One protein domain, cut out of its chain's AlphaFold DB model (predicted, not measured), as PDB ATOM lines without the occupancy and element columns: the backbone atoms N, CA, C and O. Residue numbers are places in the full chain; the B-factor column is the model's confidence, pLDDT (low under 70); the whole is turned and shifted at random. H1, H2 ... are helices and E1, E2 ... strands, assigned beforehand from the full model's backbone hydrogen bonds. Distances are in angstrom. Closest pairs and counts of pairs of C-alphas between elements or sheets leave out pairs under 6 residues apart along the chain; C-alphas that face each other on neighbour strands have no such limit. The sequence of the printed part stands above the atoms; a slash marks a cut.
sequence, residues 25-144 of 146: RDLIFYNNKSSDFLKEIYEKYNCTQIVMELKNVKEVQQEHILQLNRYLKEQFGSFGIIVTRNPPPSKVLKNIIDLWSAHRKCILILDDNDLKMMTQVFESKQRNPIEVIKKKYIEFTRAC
ATOM      1  N   ARG A  25     -26.192  17.822  17.550       57.38
ATOM      2  CA  ARG A  25     -26.443  16.762  16.558       57.38
ATOM      3  C   ARG A  25     -25.621  15.523  16.873       57.38
ATOM      4  O   ARG A  25     -24.447  15.500  16.552       57.38
ATOM      5  N   ASP A  26     -26.280  14.594  17.563       66.44
ATOM      6  CA  ASP A  26     -26.231  13.125  17.481       66.44
ATOM      7  C   ASP A  26     -27.007  12.610  18.710       66.44
ATOM      8  O   ASP A  26     -26.682  12.949  19.848       66.44
ATOM      9  N   LEU A  27     -28.109  11.882  18.504       85.56
ATOM     10  CA  LEU A  27     -28.873  11.279  19.602       85.56
ATOM     11  C   LEU A  27     -28.274   9.913  19.913       85.56
ATOM     12  O   LEU A  27     -28.170   9.073  19.021       85.56
ATOM     13  N   ILE A  28     -27.908   9.677  21.171       86.88
ATOM     14  CA  ILE A  28     -27.295   8.420  21.600       86.88
ATOM     15  C   ILE A  28     -28.207   7.747  22.620       86.88
ATOM     16  O   ILE A  28     -28.571   8.325  23.647       86.88
ATOM     17  N   PHE A  29     -28.554   6.499  22.337       87.75
ATOM     18  CA  PHE A  29     -29.427   5.686  23.175       87.75
ATOM     19  C   PHE A  29     -28.705   4.437  23.658       87.75
ATOM     20  O   PHE A  29     -27.994   3.811  22.873       87.75
ATOM     21  N   TYR A  30     -28.920   4.028  24.910       89.50
ATOM     22  CA  TYR A  30     -28.425   2.734  25.368       89.50
ATOM     23  C   TYR A  30     -29.250   1.617  24.743       89.50
ATOM     24  O   TYR A  30     -30.482   1.618  24.793       89.50
ATOM     25  N   ASN A  31     -28.564   0.623  24.185       92.56
ATOM     26  CA  ASN A  31     -29.217  -0.605  23.780       92.56
ATOM     27  C   ASN A  31     -29.438  -1.490  25.015       92.56
ATOM     28  O   ASN A  31     -28.575  -2.276  25.408       92.56
ATOM     29  N   ASN A  32     -30.620  -1.371  25.615       91.19
ATOM     30  CA  ASN A  32     -31.016  -2.149  26.790       91.19
ATOM     31  C   ASN A  32     -31.451  -3.592  26.468       91.19
ATOM     32  O   ASN A  32     -31.855  -4.318  27.375       91.19
ATOM     33  N   LYS A  33     -31.384  -4.027  25.197       94.25
ATOM     34  CA  LYS A  33     -31.751  -5.386  24.759       94.25
ATOM     35  C   LYS A  33     -33.200  -5.779  25.099       94.25
ATOM     36  O   LYS A  33     -33.512  -6.965  25.217       94.25
ATOM     37  N   SER A  34     -34.097  -4.800  25.251       90.62
ATOM     38  CA  SER A  34     -35.484  -5.028  25.692       90.62
ATOM     39  C   SER A  34     -36.391  -5.694  24.650       90.62
ATOM     40  O   SER A  34     -37.494  -6.116  24.982       90.62
ATOM     41  N   SER A  35     -35.944  -5.818  23.399       92.88
ATOM     42  CA  SER A  35     -36.658  -6.518  22.325       92.88
ATOM     43  C   SER A  35     -35.724  -7.463  21.575       92.88
ATOM     44  O   SER A  35     -34.507  -7.287  21.599       92.88
ATOM     45  N   ASP A  36     -36.284  -8.445  20.867       94.94
ATOM     46  CA  ASP A  36     -35.482  -9.382  20.068       94.94
ATOM     47  C   ASP A  36     -34.670  -8.668  18.985       94.94
ATOM     48  O   ASP A  36     -33.527  -9.027  18.734       94.94
ATOM     49  N   PHE A  37     -35.216  -7.591  18.413       96.12
ATOM     50  CA  PHE A  37     -34.477  -6.728  17.494       96.12
ATOM     51  C   PHE A  37     -33.262  -6.079  18.169       96.12
ATOM     52  O   PHE A  37     -32.163  -6.100  17.623       96.12
ATOM     53  N   LEU A  38     -33.451  -5.522  19.367       96.06
ATOM     54  CA  LEU A  38     -32.384  -4.872  20.125       96.06
ATOM     55  C   LEU A  38     -31.295  -5.867  20.561       96.06
ATOM     56  O   LEU A  38     -30.108  -5.543  20.496       96.06
ATOM     57  N   LYS A  39     -31.688  -7.088  20.944       97.44
ATOM     58  CA  LYS A  39     -30.762  -8.202  21.203       97.44
ATOM     59  C   LYS A  39     -29.975  -8.571  19.950       97.44
ATOM     60  O   LYS A  39     -28.753  -8.639  20.008       97.44
ATOM     61  N   GLU A  40     -30.653  -8.724  18.816       97.38
ATOM     62  CA  GLU A  40     -30.015  -9.109  17.559       97.38
ATOM     63  C   GLU A  40     -28.957  -8.086  17.125       97.38
ATOM     64  O   GLU A  40     -27.826  -8.461  16.819       97.38
ATOM     65  N   ILE A  41     -29.276  -6.784  17.138       97.38
ATOM     66  CA  ILE A  41     -28.285  -5.765  16.757       97.38
ATOM     67  C   ILE A  41     -27.152  -5.650  17.780       97.38
ATOM     68  O   ILE A  41     -26.025  -5.321  17.407       97.38
ATOM     69  N   TYR A  42     -27.421  -5.941  19.058       96.69
ATOM     70  CA  TYR A  42     -26.375  -6.009  20.069       96.69
ATOM     71  C   TYR A  42     -25.396  -7.139  19.749       96.69
ATOM     72  O   TYR A  42     -24.195  -6.908  19.694       96.69
ATOM     73  N   GLU A  43     -25.896  -8.348  19.509       96.88
ATOM     74  CA  GLU A  43     -25.066  -9.532  19.278       96.88
ATOM     75  C   GLU A  43     -24.326  -9.462  17.939       96.88
ATOM     76  O   GLU A  43     -23.133  -9.748  17.867       96.88
ATOM     77  N   LYS A  44     -25.013  -9.029  16.878       96.38
ATOM     78  CA  LYS A  44     -24.473  -9.026  15.513       96.38
ATOM     79  C   LYS A  44     -23.535  -7.857  15.228       96.38
ATOM     80  O   LYS A  44     -22.600  -8.008  14.446       96.38
ATOM     81  N   TYR A  45     -23.794  -6.695  15.826       96.94
ATOM     82  CA  TYR A  45     -23.052  -5.460  15.546       96.94
ATOM     83  C   TYR A  45     -22.330  -4.900  16.773       96.94
ATOM     84  O   TYR A  45     -21.844  -3.772  16.726       96.94
ATOM     85  N   ASN A  46     -22.275  -5.643  17.885       96.31
ATOM     86  CA  ASN A  46     -21.766  -5.152  19.170       96.31
ATOM     87  C   ASN A  46     -22.386  -3.793  19.564       96.31
ATOM     88  O   ASN A  46     -21.715  -2.916  20.110       96.31
ATOM     89  N   CYS A  47     -23.653  -3.570  19.199       95.56
ATOM     90  CA  CYS A  47     -24.310  -2.275  19.343       95.56
ATOM     91  C   CYS A  47     -24.741  -2.066  20.795       95.56
ATOM     92  O   CYS A  47     -25.877  -2.370  21.160       95.56
ATOM     93  N   THR A  48     -23.831  -1.570  21.635       91.38
ATOM     94  CA  THR A  48     -24.152  -1.223  23.030       91.38
ATOM     95  C   THR A  48     -24.882   0.117  23.136       91.38
ATOM     96  O   THR A  48     -25.677   0.329  24.054       91.38
ATOM     97  N   GLN A  49     -24.658   1.001  22.161       91.25
ATOM     98  CA  GLN A  49     -25.295   2.305  22.043       91.25
ATOM     99  C   GLN A  49     -25.711   2.546  20.592       91.25
ATOM    100  O   GLN A  49     -24.946   2.276  19.670       91.25
ATOM    101  N   ILE A  50     -26.916   3.070  20.390       93.19
ATOM    102  CA  ILE A  50     -27.439   3.412  19.067       93.19
ATOM    103  C   ILE A  50     -27.202   4.899  18.835       93.19
ATOM    104  O   ILE A  50     -27.790   5.731  19.527       93.19
ATOM    105  N   VAL A  51     -26.376   5.218  17.839       92.69
ATOM    106  CA  VAL A  51     -26.164   6.591  17.370       92.69
ATOM    107  C   VAL A  51     -27.190   6.908  16.286       92.69
ATOM    108  O   VAL A  51     -27.283   6.191  15.285       92.69
ATOM    109  N   MET A  52     -27.959   7.978  16.484       92.75
ATOM    110  CA  MET A  52     -28.889   8.511  15.495       92.75
ATOM    111  C   MET A  52     -28.500   9.928  15.082       92.75
ATOM    112  O   MET A  52     -28.463  10.842  15.905       92.75
ATOM    113  N   GLU A  53     -28.292  10.129  13.788       90.81
ATOM    114  CA  GLU A  53     -27.902  11.416  13.229       90.81
ATOM    115  C   GLU A  53     -29.073  12.080  12.488       90.81
ATOM    116  O   GLU A  53     -29.686  11.496  11.593       90.81
ATOM    117  N   LEU A  54     -29.383  13.328  12.849       90.38
ATOM    118  CA  LEU A  54     -30.489  14.101  12.272       90.38
ATOM    119  C   LEU A  54     -29.991  14.986  11.120       90.38
ATOM    120  O   LEU A  54     -29.222  15.940  11.312       90.38
ATOM    121  N   LYS A  55     -30.474  14.713   9.906       88.69
ATOM    122  CA  LYS A  55     -30.115  15.442   8.687       88.69
ATOM    123  C   LYS A  55     -31.310  16.195   8.114       88.69
ATOM    124  O   LYS A  55     -32.220  15.623   7.527       88.69
ATOM    125  N   ASN A  56     -31.259  17.522   8.221       88.81
ATOM    126  CA  ASN A  56     -32.171  18.417   7.513       88.81
ATOM    127  C   ASN A  56     -31.545  18.872   6.187       88.81
ATOM    128  O   ASN A  56     -31.071  20.000   6.067       88.81
ATOM    129  N   VAL A  57     -31.481  17.957   5.222       89.31
ATOM    130  CA  VAL A  57     -30.934  18.197   3.880       89.31
ATOM    131  C   VAL A  57     -31.954  17.779   2.830       89.31
ATOM    132  O   VAL A  57     -32.805  16.929   3.086       89.31
ATOM    133  N   LYS A  58     -31.870  18.365   1.630       91.56
ATOM    134  CA  LYS A  58     -32.754  17.986   0.518       91.56
ATOM    135  C   LYS A  58     -32.560  16.520   0.120       91.56
ATOM    136  O   LYS A  58     -33.536  15.836  -0.160       91.56
ATOM    137  N   GLU A  59     -31.318  16.052   0.117       94.25
ATOM    138  CA  GLU A  59     -30.942  14.696  -0.274       94.25
ATOM    139  C   GLU A  59     -29.806  14.210   0.631       94.25
ATOM    140  O   GLU A  59     -28.837  14.941   0.857       94.25
ATOM    141  N   VAL A  60     -29.911  12.981   1.144       96.00
ATOM    142  CA  VAL A  60     -28.796  12.328   1.845       96.00
ATOM    143  C   VAL A  60     -27.693  12.025   0.832       96.00
ATOM    144  O   VAL A  60     -27.949  11.639  -0.302       96.00
ATOM    145  N   GLN A  61     -26.445  12.177   1.254       96.62
ATOM    146  CA  GLN A  61     -25.263  12.062   0.403       96.62
ATOM    147  C   GLN A  61     -24.233  11.174   1.092       96.62
ATOM    148  O   GLN A  61     -24.338  10.907   2.289       96.62
ATOM    149  N   GLN A  62     -23.226  10.727   0.345       95.44
ATOM    150  CA  GLN A  62     -22.182   9.842   0.863       95.44
ATOM    151  C   GLN A  62     -21.430  10.448   2.058       95.44
ATOM    152  O   GLN A  62     -21.130   9.726   3.003       95.44
ATOM    153  N   GLU A  63     -21.196  11.763   2.068       95.31
ATOM    154  CA  GLU A  63     -20.572  12.467   3.199       95.31
ATOM    155  C   GLU A  63     -21.345  12.292   4.515       95.31
ATOM    156  O   GLU A  63     -20.738  12.110   5.566       95.31
ATOM    157  N   HIS A  64     -22.679  12.248   4.450       95.06
ATOM    158  CA  HIS A  64     -23.535  12.033   5.613       95.06
ATOM    159  C   HIS A  64     -23.389  10.605   6.152       95.06
ATOM    160  O   HIS A  64     -23.359  10.402   7.360       95.06
ATOM    161  N   ILE A  65     -23.227   9.618   5.262       96.38
ATOM    162  CA  ILE A  65     -22.940   8.231   5.658       96.38
ATOM    163  C   ILE A  65     -21.563   8.147   6.322       96.38
ATOM    164  O   ILE A  65     -21.406   7.492   7.349       96.38
ATOM    165  N   LEU A  66     -20.564   8.824   5.748       94.12
ATOM    166  CA  LEU A  66     -19.206   8.854   6.286       94.12
ATOM    167  C   LEU A  66     -19.135   9.541   7.652       94.12
ATOM    168  O   LEU A  66     -18.339   9.111   8.482       94.12
ATOM    169  N   GLN A  67     -19.951  10.571   7.892       91.44
ATOM    170  CA  GLN A  67     -20.043  11.234   9.190       91.44
ATOM    171  C   GLN A  67     -20.501  10.252  10.274       91.44
ATOM    172  O   GLN A  67     -19.740  10.011  11.211       91.44
ATOM    173  N   LEU A  68     -21.653   9.597  10.092       93.62
ATOM    174  CA  LEU A  68     -22.135   8.580  11.029       93.62
ATOM    175  C   LEU A  68     -21.134   7.427  11.195       93.62
ATOM    176  O   LEU A  68     -20.845   6.987  12.305       93.62
ATOM    177  N   ASN A  69     -20.544   6.960  10.092       94.19
ATOM    178  CA  ASN A  69     -19.591   5.850  10.078       94.19
ATOM    179  C   ASN A  69     -18.362   6.071  10.988       94.19
ATOM    180  O   ASN A  69     -17.770   5.095  11.459       94.19
ATOM    181  N   ARG A  70     -17.974   7.328  11.255       91.44
ATOM    182  CA  ARG A  70     -16.863   7.663  12.169       91.44
ATOM    183  C   ARG A  70     -17.168   7.311  13.624       91.44
ATOM    184  O   ARG A  70     -16.233   6.988  14.356       91.44
ATOM    185  N   TYR A  71     -18.439   7.341  14.019       89.00
ATOM    186  CA  TYR A  71     -18.878   6.922  15.349       89.00
ATOM    187  C   TYR A  71     -18.996   5.407  15.476       89.00
ATOM    188  O   TYR A  71     -18.832   4.884  16.570       89.00
ATOM    189  N   LEU A  72     -19.240   4.695  14.371       92.69
ATOM    190  CA  LEU A  72     -19.471   3.247  14.357       92.69
ATOM    191  C   LEU A  72     -18.173   2.445  14.546       92.69
ATOM    192  O   LEU A  72     -17.634   1.859  13.598       92.69
ATOM    193  N   LYS A  73     -17.656   2.485  15.774       88.75
ATOM    194  CA  LYS A  73     -16.483   1.775  16.281       88.75
ATOM    195  C   LYS A  73     -16.552   1.662  17.809       88.75
ATOM    196  O   LYS A  73     -17.281   2.407  18.462       88.75
ATOM    197  N   GLU A  74     -15.745   0.759  18.365       85.19
ATOM    198  CA  GLU A  74     -15.521   0.626  19.813       85.19
ATOM    199  C   GLU A  74     -16.839   0.552  20.608       85.19
ATOM    200  O   GLU A  74     -17.646  -0.347  20.372       85.19
ATOM    201  N   GLN A  75     -17.065   1.500  21.525       82.06
ATOM    202  CA  GLN A  75     -18.205   1.534  22.440       82.06
ATOM    203  C   GLN A  75     -19.570   1.597  21.735       82.06
ATOM    204  O   GLN A  75     -20.553   1.108  22.281       82.06
ATOM    205  N   PHE A  76     -19.656   2.141  20.519       87.56
ATOM    206  CA  PHE A  76     -20.928   2.254  19.792       87.56
ATOM    207  C   PHE A  76     -21.275   0.994  18.984       87.56
ATOM    208  O   PHE A  76     -22.436   0.765  18.645       87.56
ATOM    209  N   GLY A  77     -20.284   0.151  18.681       93.88
ATOM    210  CA  GLY A  77     -20.454  -0.963  17.751       93.88
ATOM    211  C   GLY A  77     -20.581  -0.503  16.296       93.88
ATOM    212  O   GLY A  77     -20.106   0.566  15.916       93.88
ATOM    213  N   SER A  78     -21.193  -1.332  15.453       96.75
ATOM    214  CA  SER A  78     -21.271  -1.134  14.001       96.75
ATOM    215  C   SER A  78     -22.694  -0.902  13.476       96.75
ATOM    216  O   SER A  78     -22.961  -1.147  12.299       96.75
ATOM    217  N   PHE A  79     -23.600  -0.397  14.317       97.81
ATOM    218  CA  PHE A  79     -24.983  -0.072  13.953       97.81
ATOM    219  C   PHE A  79     -25.308   1.407  14.204       97.81
ATOM    220  O   PHE A  79     -25.032   1.927  15.284       97.81
ATOM    221  N   GLY A  80     -25.936   2.075  13.236       96.38
ATOM    222  CA  GLY A  80     -26.372   3.466  13.375       96.38
ATOM    223  C   GLY A  80     -27.569   3.815  12.498       96.38
ATOM    224  O   GLY A  80     -27.945   3.065  11.594       96.38
ATOM    225  N   ILE A  81     -28.177   4.970  12.767       97.50
ATOM    226  CA  ILE A  81     -29.377   5.435  12.067       97.50
ATOM    227  C   ILE A  81     -29.186   6.874  11.591       97.50
ATOM    228  O   ILE A  81     -28.744   7.733  12.344       97.50
ATOM    229  N   ILE A  82     -29.572   7.161  10.352       96.62
ATOM    230  CA  ILE A  82     -29.734   8.525   9.845       96.62
ATOM    231  C   ILE A  82     -31.221   8.814   9.729       96.62
ATOM    232  O   ILE A  82     -31.967   8.039   9.137       96.62
ATOM    233  N   VAL A  83     -31.645   9.956  10.253       95.81
ATOM    234  CA  VAL A  83     -33.009  10.456  10.115       95.81
ATOM    235  C   VAL A  83     -32.996  11.640   9.154       95.81
ATOM    236  O   VAL A  83     -32.240  12.593   9.341       95.81
ATOM    237  N   THR A  84     -33.823  11.579   8.117       95.25
ATOM    238  CA  THR A  84     -33.900  12.567   7.033       95.25
ATOM    239  C   THR A  84     -35.352  12.918   6.721       95.25
ATOM    240  O   THR A  84     -36.274  12.221   7.126       95.25
ATOM    241  N   ARG A  85     -35.569  14.009   5.983       93.44
ATOM    242  CA  ARG A  85     -36.899  14.392   5.486       93.44
ATOM    243  C   ARG A  85     -37.335  13.551   4.292       93.44
ATOM    244  O   ARG A  85     -38.483  13.131   4.206       93.44
ATOM    245  N   ASN A  86     -36.406  13.326   3.366       95.38
ATOM    246  CA  ASN A  86     -36.681  12.719   2.067       95.38
ATOM    247  C   ASN A  86     -36.024  11.338   1.942       95.38
ATOM    248  O   ASN A  86     -34.950  11.141   2.523       95.38
ATOM    249  N   PRO A  87     -36.601  10.431   1.130       95.62
ATOM    250  CA  PRO A  87     -36.008   9.132   0.846       95.62
ATOM    251  C   PRO A  87     -34.567   9.254   0.323       95.62
ATOM    252  O   PRO A  87     -34.261  10.178  -0.441       95.62
ATOM    253  N   PRO A  88     -33.665   8.329   0.692       95.69
ATOM    254  CA  PRO A  88     -32.300   8.348   0.191       95.69
ATOM    255  C   PRO A  88     -32.251   7.988  -1.305       95.69
ATOM    256  O   PRO A  88     -32.993   7.116  -1.765       95.69
ATOM    257  N   PRO A  89     -31.337   8.595  -2.077       96.94
ATOM    258  CA  PRO A  89     -31.124   8.222  -3.471       96.94
ATOM    259  C   PRO A  89     -30.517   6.811  -3.573       96.94
ATOM    260  O   PRO A  89     -29.785   6.361  -2.687       96.94
ATOM    261  N   SER A  90     -30.736   6.131  -4.702       96.00
ATOM    262  CA  SER A  90     -30.246   4.760  -4.947       96.00
ATOM    263  C   SER A  90     -28.731   4.604  -4.755       96.00
ATOM    264  O   SER A  90     -28.279   3.601  -4.207       96.00
ATOM    265  N   LYS A  91     -27.940   5.623  -5.122       96.69
ATOM    266  CA  LYS A  91     -26.482   5.660  -4.897       96.69
ATOM    267  C   LYS A  91     -26.105   5.546  -3.414       96.69
ATOM    268  O   LYS A  91     -25.122   4.895  -3.077       96.69
ATOM    269  N   VAL A  92     -26.892   6.158  -2.526       97.56
ATOM    270  CA  VAL A  92     -26.663   6.103  -1.078       97.56
ATOM    271  C   VAL A  92     -27.061   4.742  -0.531       97.56
ATOM    272  O   VAL A  92     -26.314   4.189   0.268       97.56
ATOM    273  N   LEU A  93     -28.178   4.182  -1.005       96.94
ATOM    274  CA  LEU A  93     -28.594   2.822  -0.654       96.94
ATOM    275  C   LEU A  93     -27.530   1.790  -1.044       96.94
ATOM    276  O   LEU A  93     -27.163   0.945  -0.236       96.94
ATOM    277  N   LYS A  94     -26.968   1.907  -2.251       97.06
ATOM    278  CA  LYS A  94     -25.855   1.057  -2.680       97.06
ATOM    279  C   LYS A  94     -24.639   1.221  -1.764       97.06
ATOM    280  O   LYS A  94     -24.120   0.233  -1.267       97.06
ATOM    281  N   ASN A  95     -24.250   2.461  -1.462       96.88
ATOM    282  CA  ASN A  95     -23.117   2.747  -0.580       96.88
ATOM    283  C   ASN A  95     -23.268   2.125   0.825       96.88
ATOM    284  O   ASN A  95     -22.304   1.577   1.350       96.88
ATOM    285  N   ILE A  96     -24.456   2.165   1.443       97.69
ATOM    286  CA  ILE A  96     -24.660   1.532   2.763       97.69
ATOM    287  C   ILE A  96     -24.644  -0.006   2.690       97.69
ATOM    288  O   ILE A  96     -24.177  -0.644   3.633       97.69
ATOM    289  N   ILE A  97     -25.093  -0.608   1.582       98.00
ATOM    290  CA  ILE A  97     -25.003  -2.062   1.351       98.00
ATOM    291  C   ILE A  97     -23.546  -2.481   1.128       98.00
ATOM    292  O   ILE A  97     -23.096  -3.473   1.705       98.00
ATOM    293  N   ASP A  98     -22.790  -1.714   0.343       97.25
ATOM    294  CA  ASP A  98     -21.362  -1.946   0.107       97.25
ATOM    295  C   ASP A  98     -20.579  -1.838   1.428       97.25
ATOM    296  O   ASP A  98     -19.758  -2.700   1.747       97.25
ATOM    297  N   LEU A  99     -20.897  -0.836   2.259       96.50
ATOM    298  CA  LEU A  99     -20.300  -0.658   3.584       96.50
ATOM    299  C   LEU A  99     -20.599  -1.843   4.516       96.50
ATOM    300  O   LEU A  99     -19.713  -2.304   5.245       96.50
ATOM    301  N   TRP A 100     -21.827  -2.361   4.489       97.62
ATOM    302  CA  TRP A 100     -22.175  -3.558   5.246       97.62
ATOM    303  C   TRP A 100     -21.455  -4.796   4.719       97.62
ATOM    304  O   TRP A 100     -20.951  -5.588   5.509       97.62
ATOM    305  N   SER A 101     -21.343  -4.950   3.404       96.81
ATOM    306  CA  SER A 101     -20.673  -6.101   2.790       96.81
ATOM    307  C   SER A 101     -19.180  -6.128   3.121       96.81
ATOM    308  O   SER A 101     -18.641  -7.180   3.453       96.81
ATOM    309  N   ALA A 102     -18.523  -4.965   3.101       96.19
ATOM    310  CA  ALA A 102     -17.092  -4.848   3.362       96.19
ATOM    311  C   ALA A 102     -16.737  -4.884   4.857       96.19
ATOM    312  O   ALA A 102     -15.719  -5.456   5.244       96.19
ATOM    313  N   HIS A 103     -17.551  -4.254   5.707       95.56
ATOM    314  CA  HIS A 103     -17.168  -3.971   7.096       95.56
ATOM    315  C   HIS A 103     -18.221  -4.369   8.130       95.56
ATOM    316  O   HIS A 103     -18.054  -4.068   9.310       95.56
ATOM    317  N   ARG A 104     -19.319  -5.006   7.703       95.75
ATOM    318  CA  ARG A 104     -20.467  -5.363   8.555       95.75
ATOM    319  C   ARG A 104     -20.981  -4.173   9.371       95.75
ATOM    320  O   ARG A 104     -21.412  -4.329  10.511       95.75
ATOM    321  N   LYS A 105     -20.943  -2.973   8.778       96.81
ATOM    322  CA  LYS A 105     -21.539  -1.767   9.357       96.81
ATOM    323  C   LYS A 105     -22.949  -1.577   8.825       96.81
ATOM    324  O   LYS A 105     -23.147  -1.381   7.631       96.81
ATOM    325  N   CYS A 106     -23.927  -1.666   9.714       97.81
ATOM    326  CA  CYS A 106     -25.334  -1.502   9.393       97.81
ATOM    327  C   CYS A 106     -25.747  -0.051   9.648       97.81
ATOM    328  O   CYS A 106     -25.747   0.417  10.783       97.81
ATOM    329  N   ILE A 107     -26.092   0.663   8.578       98.06
ATOM    330  CA  ILE A 107     -26.623   2.023   8.661       98.06
ATOM    331  C   ILE A 107     -28.033   2.005   8.097       98.06
ATOM    332  O   ILE A 107     -28.229   1.712   6.919       98.06
ATOM    333  N   LEU A 108     -29.012   2.333   8.936       98.12
ATOM    334  CA  LEU A 108     -30.392   2.517   8.503       98.12
ATOM    335  C   LEU A 108     -30.644   3.985   8.169       98.12
ATOM    336  O   LEU A 108     -30.055   4.880   8.772       98.12
ATOM    337  N   ILE A 109     -31.550   4.232   7.227       97.69
ATOM    338  CA  ILE A 109     -32.046   5.572   6.915       97.69
ATOM    339  C   ILE A 109     -33.556   5.565   7.134       97.69
ATOM    340  O   ILE A 109     -34.251   4.738   6.540       97.69
ATOM    341  N   LEU A 110     -34.032   6.460   8.000       97.38
ATOM    342  CA  LEU A 110     -35.446   6.711   8.269       97.38
ATOM    343  C   LEU A 110     -35.842   8.041   7.634       97.38
ATOM    344  O   LEU A 110     -35.176   9.051   7.874       97.38
ATOM    345  N   ASP A 111     -36.913   8.046   6.845       96.38
ATOM    346  CA  ASP A 111     -37.474   9.271   6.269       96.38
ATOM    347  C   ASP A 111     -38.765   9.730   6.979       96.38
ATOM    348  O   ASP A 111     -39.233   9.105   7.938       96.38
ATOM    349  N   ASP A 112     -39.362  10.838   6.527       94.81
ATOM    350  CA  ASP A 112     -40.594  11.368   7.124       94.81
ATOM    351  C   ASP A 112     -41.764  10.358   7.082       94.81
ATOM    352  O   ASP A 112     -42.654  10.430   7.931       94.81
ATOM    353  N   ASN A 113     -41.802   9.419   6.129       96.38
ATOM    354  CA  ASN A 113     -42.844   8.388   6.092       96.38
ATOM    355  C   ASN A 113     -42.648   7.364   7.210       96.38
ATOM    356  O   ASN A 113     -43.627   6.962   7.845       96.38
ATOM    357  N   ASP A 114     -41.400   6.994   7.496       95.88
ATOM    358  CA  ASP A 114     -41.075   6.122   8.624       95.88
ATOM    359  C   ASP A 114     -41.440   6.798   9.952       95.88
ATOM    360  O   ASP A 114     -42.095   6.191  10.800       95.88
ATOM    361  N   LEU A 115     -41.121   8.087  10.114       93.06
ATOM    362  CA  LEU A 115     -41.479   8.851  11.317       93.06
ATOM    363  C   LEU A 115     -42.998   9.019  11.489       93.06
ATOM    364  O   LEU A 115     -43.516   8.931  12.608       93.06
ATOM    365  N   LYS A 116     -43.738   9.223  10.392       93.88
ATOM    366  CA  LYS A 116     -45.211   9.227  10.412       93.88
ATOM    367  C   LYS A 116     -45.752   7.874  10.860       93.88
ATOM    368  O   LYS A 116     -46.623   7.835  11.725       93.88
ATOM    369  N   MET A 117     -45.204   6.778  10.336       92.81
ATOM    370  CA  MET A 117     -45.589   5.424  10.738       92.81
ATOM    371  C   MET A 117     -45.298   5.176  12.221       92.81
ATOM    372  O   MET A 117     -46.144   4.633  12.926       92.81
ATOM    373  N   MET A 118     -44.143   5.626  12.722       92.75
ATOM    374  CA  MET A 118     -43.804   5.558  14.147       92.75
ATOM    375  C   MET A 118     -44.826   6.310  15.006       92.75
ATOM    376  O   MET A 118     -45.251   5.792  16.036       92.75
ATOM    377  N   THR A 119     -45.254   7.494  14.563       89.25
ATOM    378  CA  THR A 119     -46.247   8.316  15.272       89.25
ATOM    379  C   THR A 119     -47.622   7.649  15.286       89.25
ATOM    380  O   THR A 119     -48.216   7.506  16.349       89.25
ATOM    381  N   GLN A 120     -48.089   7.140  14.144       89.94
ATOM    382  CA  GLN A 120     -49.361   6.410  14.047       89.94
ATOM    383  C   GLN A 120     -49.375   5.165  14.939       89.94
ATOM    384  O   GLN A 120     -50.349   4.895  15.641       89.94
ATOM    385  N   VAL A 121     -48.273   4.411  14.936       88.62
ATOM    386  CA  VAL A 121     -48.107   3.230  15.785       88.62
ATOM    387  C   VAL A 121     -48.167   3.619  17.264       88.62
ATOM    388  O   VAL A 121     -48.917   2.994  18.015       88.62
ATOM    389  N   PHE A 122     -47.460   4.681  17.658       84.88
ATOM    390  CA  PHE A 122     -47.470   5.203  19.024       84.88
ATOM    391  C   PHE A 122     -48.873   5.636  19.478       84.88
ATOM    392  O   PHE A 122     -49.330   5.231  20.545       84.88
ATOM    393  N   GLU A 123     -49.582   6.407  18.652       85.44
ATOM    394  CA  GLU A 123     -50.935   6.897  18.949       85.44
ATOM    395  C   GLU A 123     -51.953   5.758  19.056       85.44
ATOM    396  O   GLU A 123     -52.795   5.755  19.955       85.44
ATOM    397  N   SER A 124     -51.847   4.756  18.178       86.69
ATOM    398  CA  SER A 124     -52.746   3.599  18.176       86.69
ATOM    399  C   SER A 124     -52.588   2.695  19.405       86.69
ATOM    400  O   SER A 124     -53.493   1.914  19.699       86.69
ATOM    401  N   LYS A 125     -51.435   2.755  20.094       82.06
ATOM    402  CA  LYS A 125     -51.024   1.850  21.187       82.06
ATOM    403  C   LYS A 125     -51.029   0.354  20.833       82.06
ATOM    404  O   LYS A 125     -50.910  -0.483  21.721       82.06
ATOM    405  N   GLN A 126     -51.165  -0.005  19.555       77.31
ATOM    406  CA  GLN A 126     -51.216  -1.406  19.122       77.31
ATOM    407  C   GLN A 126     -49.827  -2.025  18.965       77.31
ATOM    408  O   GLN A 126     -49.668  -3.238  19.086       77.31
ATOM    409  N   ARG A 127     -48.822  -1.206  18.642       82.38
ATOM    410  CA  ARG A 127     -47.429  -1.628  18.470       82.38
ATOM    411  C   ARG A 127     -46.491  -0.571  19.042       82.38
ATOM    412  O   ARG A 127     -46.894   0.559  19.303       82.38
ATOM    413  N   ASN A 128     -45.224  -0.941  19.192       87.06
ATOM    414  CA  ASN A 128     -44.178  -0.032  19.640       87.06
ATOM    415  C   ASN A 128     -43.461   0.593  18.433       87.06
ATOM    416  O   ASN A 128     -43.180  -0.124  17.470       87.06
ATOM    417  N   PRO A 129     -43.086   1.885  18.467       87.31
ATOM    418  CA  PRO A 129     -42.381   2.535  17.354       87.31
ATOM    419  C   PRO A 129     -41.064   1.861  16.947       87.31
ATOM    420  O   PRO A 129     -40.673   1.925  15.783       87.31
ATOM    421  N   ILE A 130     -40.413   1.144  17.872       90.94
ATOM    422  CA  ILE A 130     -39.223   0.321  17.599       90.94
ATOM    423  C   ILE A 130     -39.467  -0.735  16.503       90.94
ATOM    424  O   ILE A 130     -38.544  -1.086  15.772       90.94
ATOM    425  N   GLU A 131     -40.711  -1.187  16.317       91.56
ATOM    426  CA  GLU A 131     -41.077  -2.138  15.261       91.56
ATOM    427  C   GLU A 131     -40.941  -1.535  13.856       91.56
ATOM    428  O   GLU A 131     -40.688  -2.264  12.897       91.56
ATOM    429  N   VAL A 132     -41.045  -0.209  13.712       94.31
ATOM    430  CA  VAL A 132     -40.770   0.467  12.434       94.31
ATOM    431  C   VAL A 132     -39.275   0.408  12.122       94.31
ATOM    432  O   VAL A 132     -38.894   0.077  11.002       94.31
ATOM    433  N   ILE A 133     -38.415   0.617  13.124       95.75
ATOM    434  CA  ILE A 133     -36.959   0.471  12.961       95.75
ATOM    435  C   ILE A 133     -36.606  -0.983  12.625       95.75
ATOM    436  O   ILE A 133     -35.849  -1.233  11.689       95.75
ATOM    437  N   LYS A 134     -37.218  -1.951  13.318       96.75
ATOM    438  CA  LYS A 134     -37.064  -3.382  13.021       96.75
ATOM    439  C   LYS A 134     -37.487  -3.718  11.590       96.75
ATOM    440  O   LYS A 134     -36.775  -4.440  10.897       96.75
ATOM    441  N   LYS A 135     -38.612  -3.174  11.114       96.25
ATOM    442  CA  LYS A 135     -39.050  -3.327   9.719       96.25
ATOM    443  C   LYS A 135     -37.970  -2.831   8.751       96.25
ATOM    444  O   LYS A 135     -37.596  -3.572   7.845       96.25
ATOM    445  N   LYS A 136     -37.419  -1.633   8.973       97.69
ATOM    446  CA  LYS A 136     -36.335  -1.068   8.146       97.69
ATOM    447  C   LYS A 136     -35.061  -1.904   8.190       97.69
ATOM    448  O   LYS A 136     -34.409  -2.079   7.165       97.69
ATOM    449  N   TYR A 137     -34.732  -2.465   9.347       97.94
ATOM    450  CA  TYR A 137     -33.620  -3.396   9.497       97.94
ATOM    451  C   TYR A 137     -33.820  -4.690   8.688       97.94
ATOM    452  O   TYR A 137     -32.904  -5.134   7.994       97.94
ATOM    453  N   ILE A 138     -35.020  -5.276   8.709       97.31
ATOM    454  CA  ILE A 138     -35.349  -6.471   7.912       97.31
ATOM    455  C   ILE A 138     -35.290  -6.164   6.407       97.31
ATOM    456  O   ILE A 138     -34.755  -6.957   5.635       97.31
ATOM    457  N   GLU A 139     -35.808  -5.013   5.973       96.62
ATOM    458  CA  GLU A 139     -35.692  -4.562   4.579       96.62
ATOM    459  C   GLU A 139     -34.225  -4.428   4.152       96.62
ATOM    460  O   GLU A 139     -33.837  -4.932   3.099       96.62
ATOM    461  N   PHE A 140     -33.403  -3.796   4.992       97.25
ATOM    462  CA  PHE A 140     -31.980  -3.607   4.736       97.25
ATOM    463  C   PHE A 140     -31.228  -4.939   4.637       97.25
ATOM    464  O   PHE A 140     -30.492  -5.170   3.681       97.25
ATOM    465  N   THR A 141     -31.433  -5.841   5.598       95.69
ATOM    466  CA  THR A 141     -30.756  -7.149   5.618       95.69
ATOM    467  C   THR A 141     -31.133  -8.031   4.433       95.69
ATOM    468  O   THR A 141     -30.272  -8.745   3.937       95.69
ATOM    469  N   ARG A 142     -32.370  -7.946   3.926       96.25
ATOM    470  CA  ARG A 142     -32.787  -8.637   2.690       96.25
ATOM    471  C   ARG A 142     -32.136  -8.075   1.427       96.25
ATOM    472  O   ARG A 142     -32.021  -8.795   0.443       96.25
ATOM    473  N   ALA A 143     -31.765  -6.796   1.437       95.31
ATOM    474  CA  ALA A 143     -31.060  -6.159   0.328       95.31
ATOM    475  C   ALA A 143     -29.549  -6.442   0.346       95.31
ATOM    476  O   ALA A 143     -28.872  -6.234  -0.660       95.31
ATOM    477  N   CYS A 144     -29.016  -6.894   1.482       94.25
ATOM    478  CA  CYS A 144     -27.617  -7.265   1.614       94.25
ATOM    479  C   CYS A 144     -27.352  -8.658   1.013       94.25
ATOM    480  O   CYS A 144     -28.208  -9.537   1.119       94.25
TER     481      CYS A 144
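Overview. This is residues 25 to 144 of the 146 residues of an uncharacterized protein of Flavobacterium sp. HMWF030 (UniProt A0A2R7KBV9). A strongly twisted sheet of four strands forms the core, with helices H2 and H3 packed over one face and H5 packed over the edge strand E4 on the opposite face. H1 crosses near one end of the strands, while H4 reaches away from the sheet and the chain then folds back into H5, the two making a helical hairpin. The 120 printed residues hold five named helices and four named strands in the order E1 H1 E2 H2 E3 H3 E4 H4 H5, of mixed class. The sheet order is E1 E2 E3 E4, mixed, with E1 antiparallel to E2 and the rest parallel. The whole is compact, with a radius of gyration of the C-alphas of 13.6 A and spans of 37, 33 and 29 A.

Arrangement. E1, residues 27 to 30, is the antiparallel neighbour of E2, residues 49 to 55; N 29 and O 50 are within hydrogen-bond range at 3.0 A. H1, residues 36 to 45, only grazes the sheet with its residues 38 to 45. E2, H2, residues 62 to 71, and E3, residues 79 to 84, make a strand-helix-strand unit, two parallel neighbour strands with a helix between, its crossover right-handed; N 53 and O 81 are 2.8 A apart. H2 is over E3, at a height over the sheet of 9.1 A, and only just not over E4, residues 106 to 110, on which 2 of its C-alphas fall. E3, H3, residues 90 to 103, and E4 make a second such unit, also right-handed; N 82 and O 108 are 2.8 A apart. H2 and H3 touch, H3 with residues 92 to 96 alone, the closest C-alphas being Gln 62 and Val 92 at 6.2 A. H4, residues 112 to 124, only grazes the sheet with its residues 112 to 115. H4 and H5, residues 130 to 143, touch at Met 118 and Val 132, their closest C-alphas, 6.2 A apart; this hairpin has a steep tilt of 41 degrees, opposite ways. H5 is over E4, on the opposite face from H2; the closest C-alphas of H5 and E4 are Tyr 137 and Leu 108, 6.8 A apart. H1, H3, H4 and H5 have every O i to N i+4 pair within hydrogen-bond range, H2 has 5 of 6.

Along the chain. E1 begins at C-alpha 27, (-28.873, 11.279, 19.602). E2 is 19.3 A long from first to last C-alpha, E3 16.9 A, H3 19.8 A, H4 18.2 A and H5 20.2 A. H4 ends at C-alpha 124, (-52.746, 3.599, 18.176), and H5 at C-alpha 143, (-31.060, -6.159, 0.328).

Size, cuts and confidence. The C-alphas of Ala 102 and Ser 124 are the two farthest apart, 39.5 A. The printed part has no cut, and no link is long. Mean pLDDT of the printed part is 93.1; residues 25 to 26 are under 70.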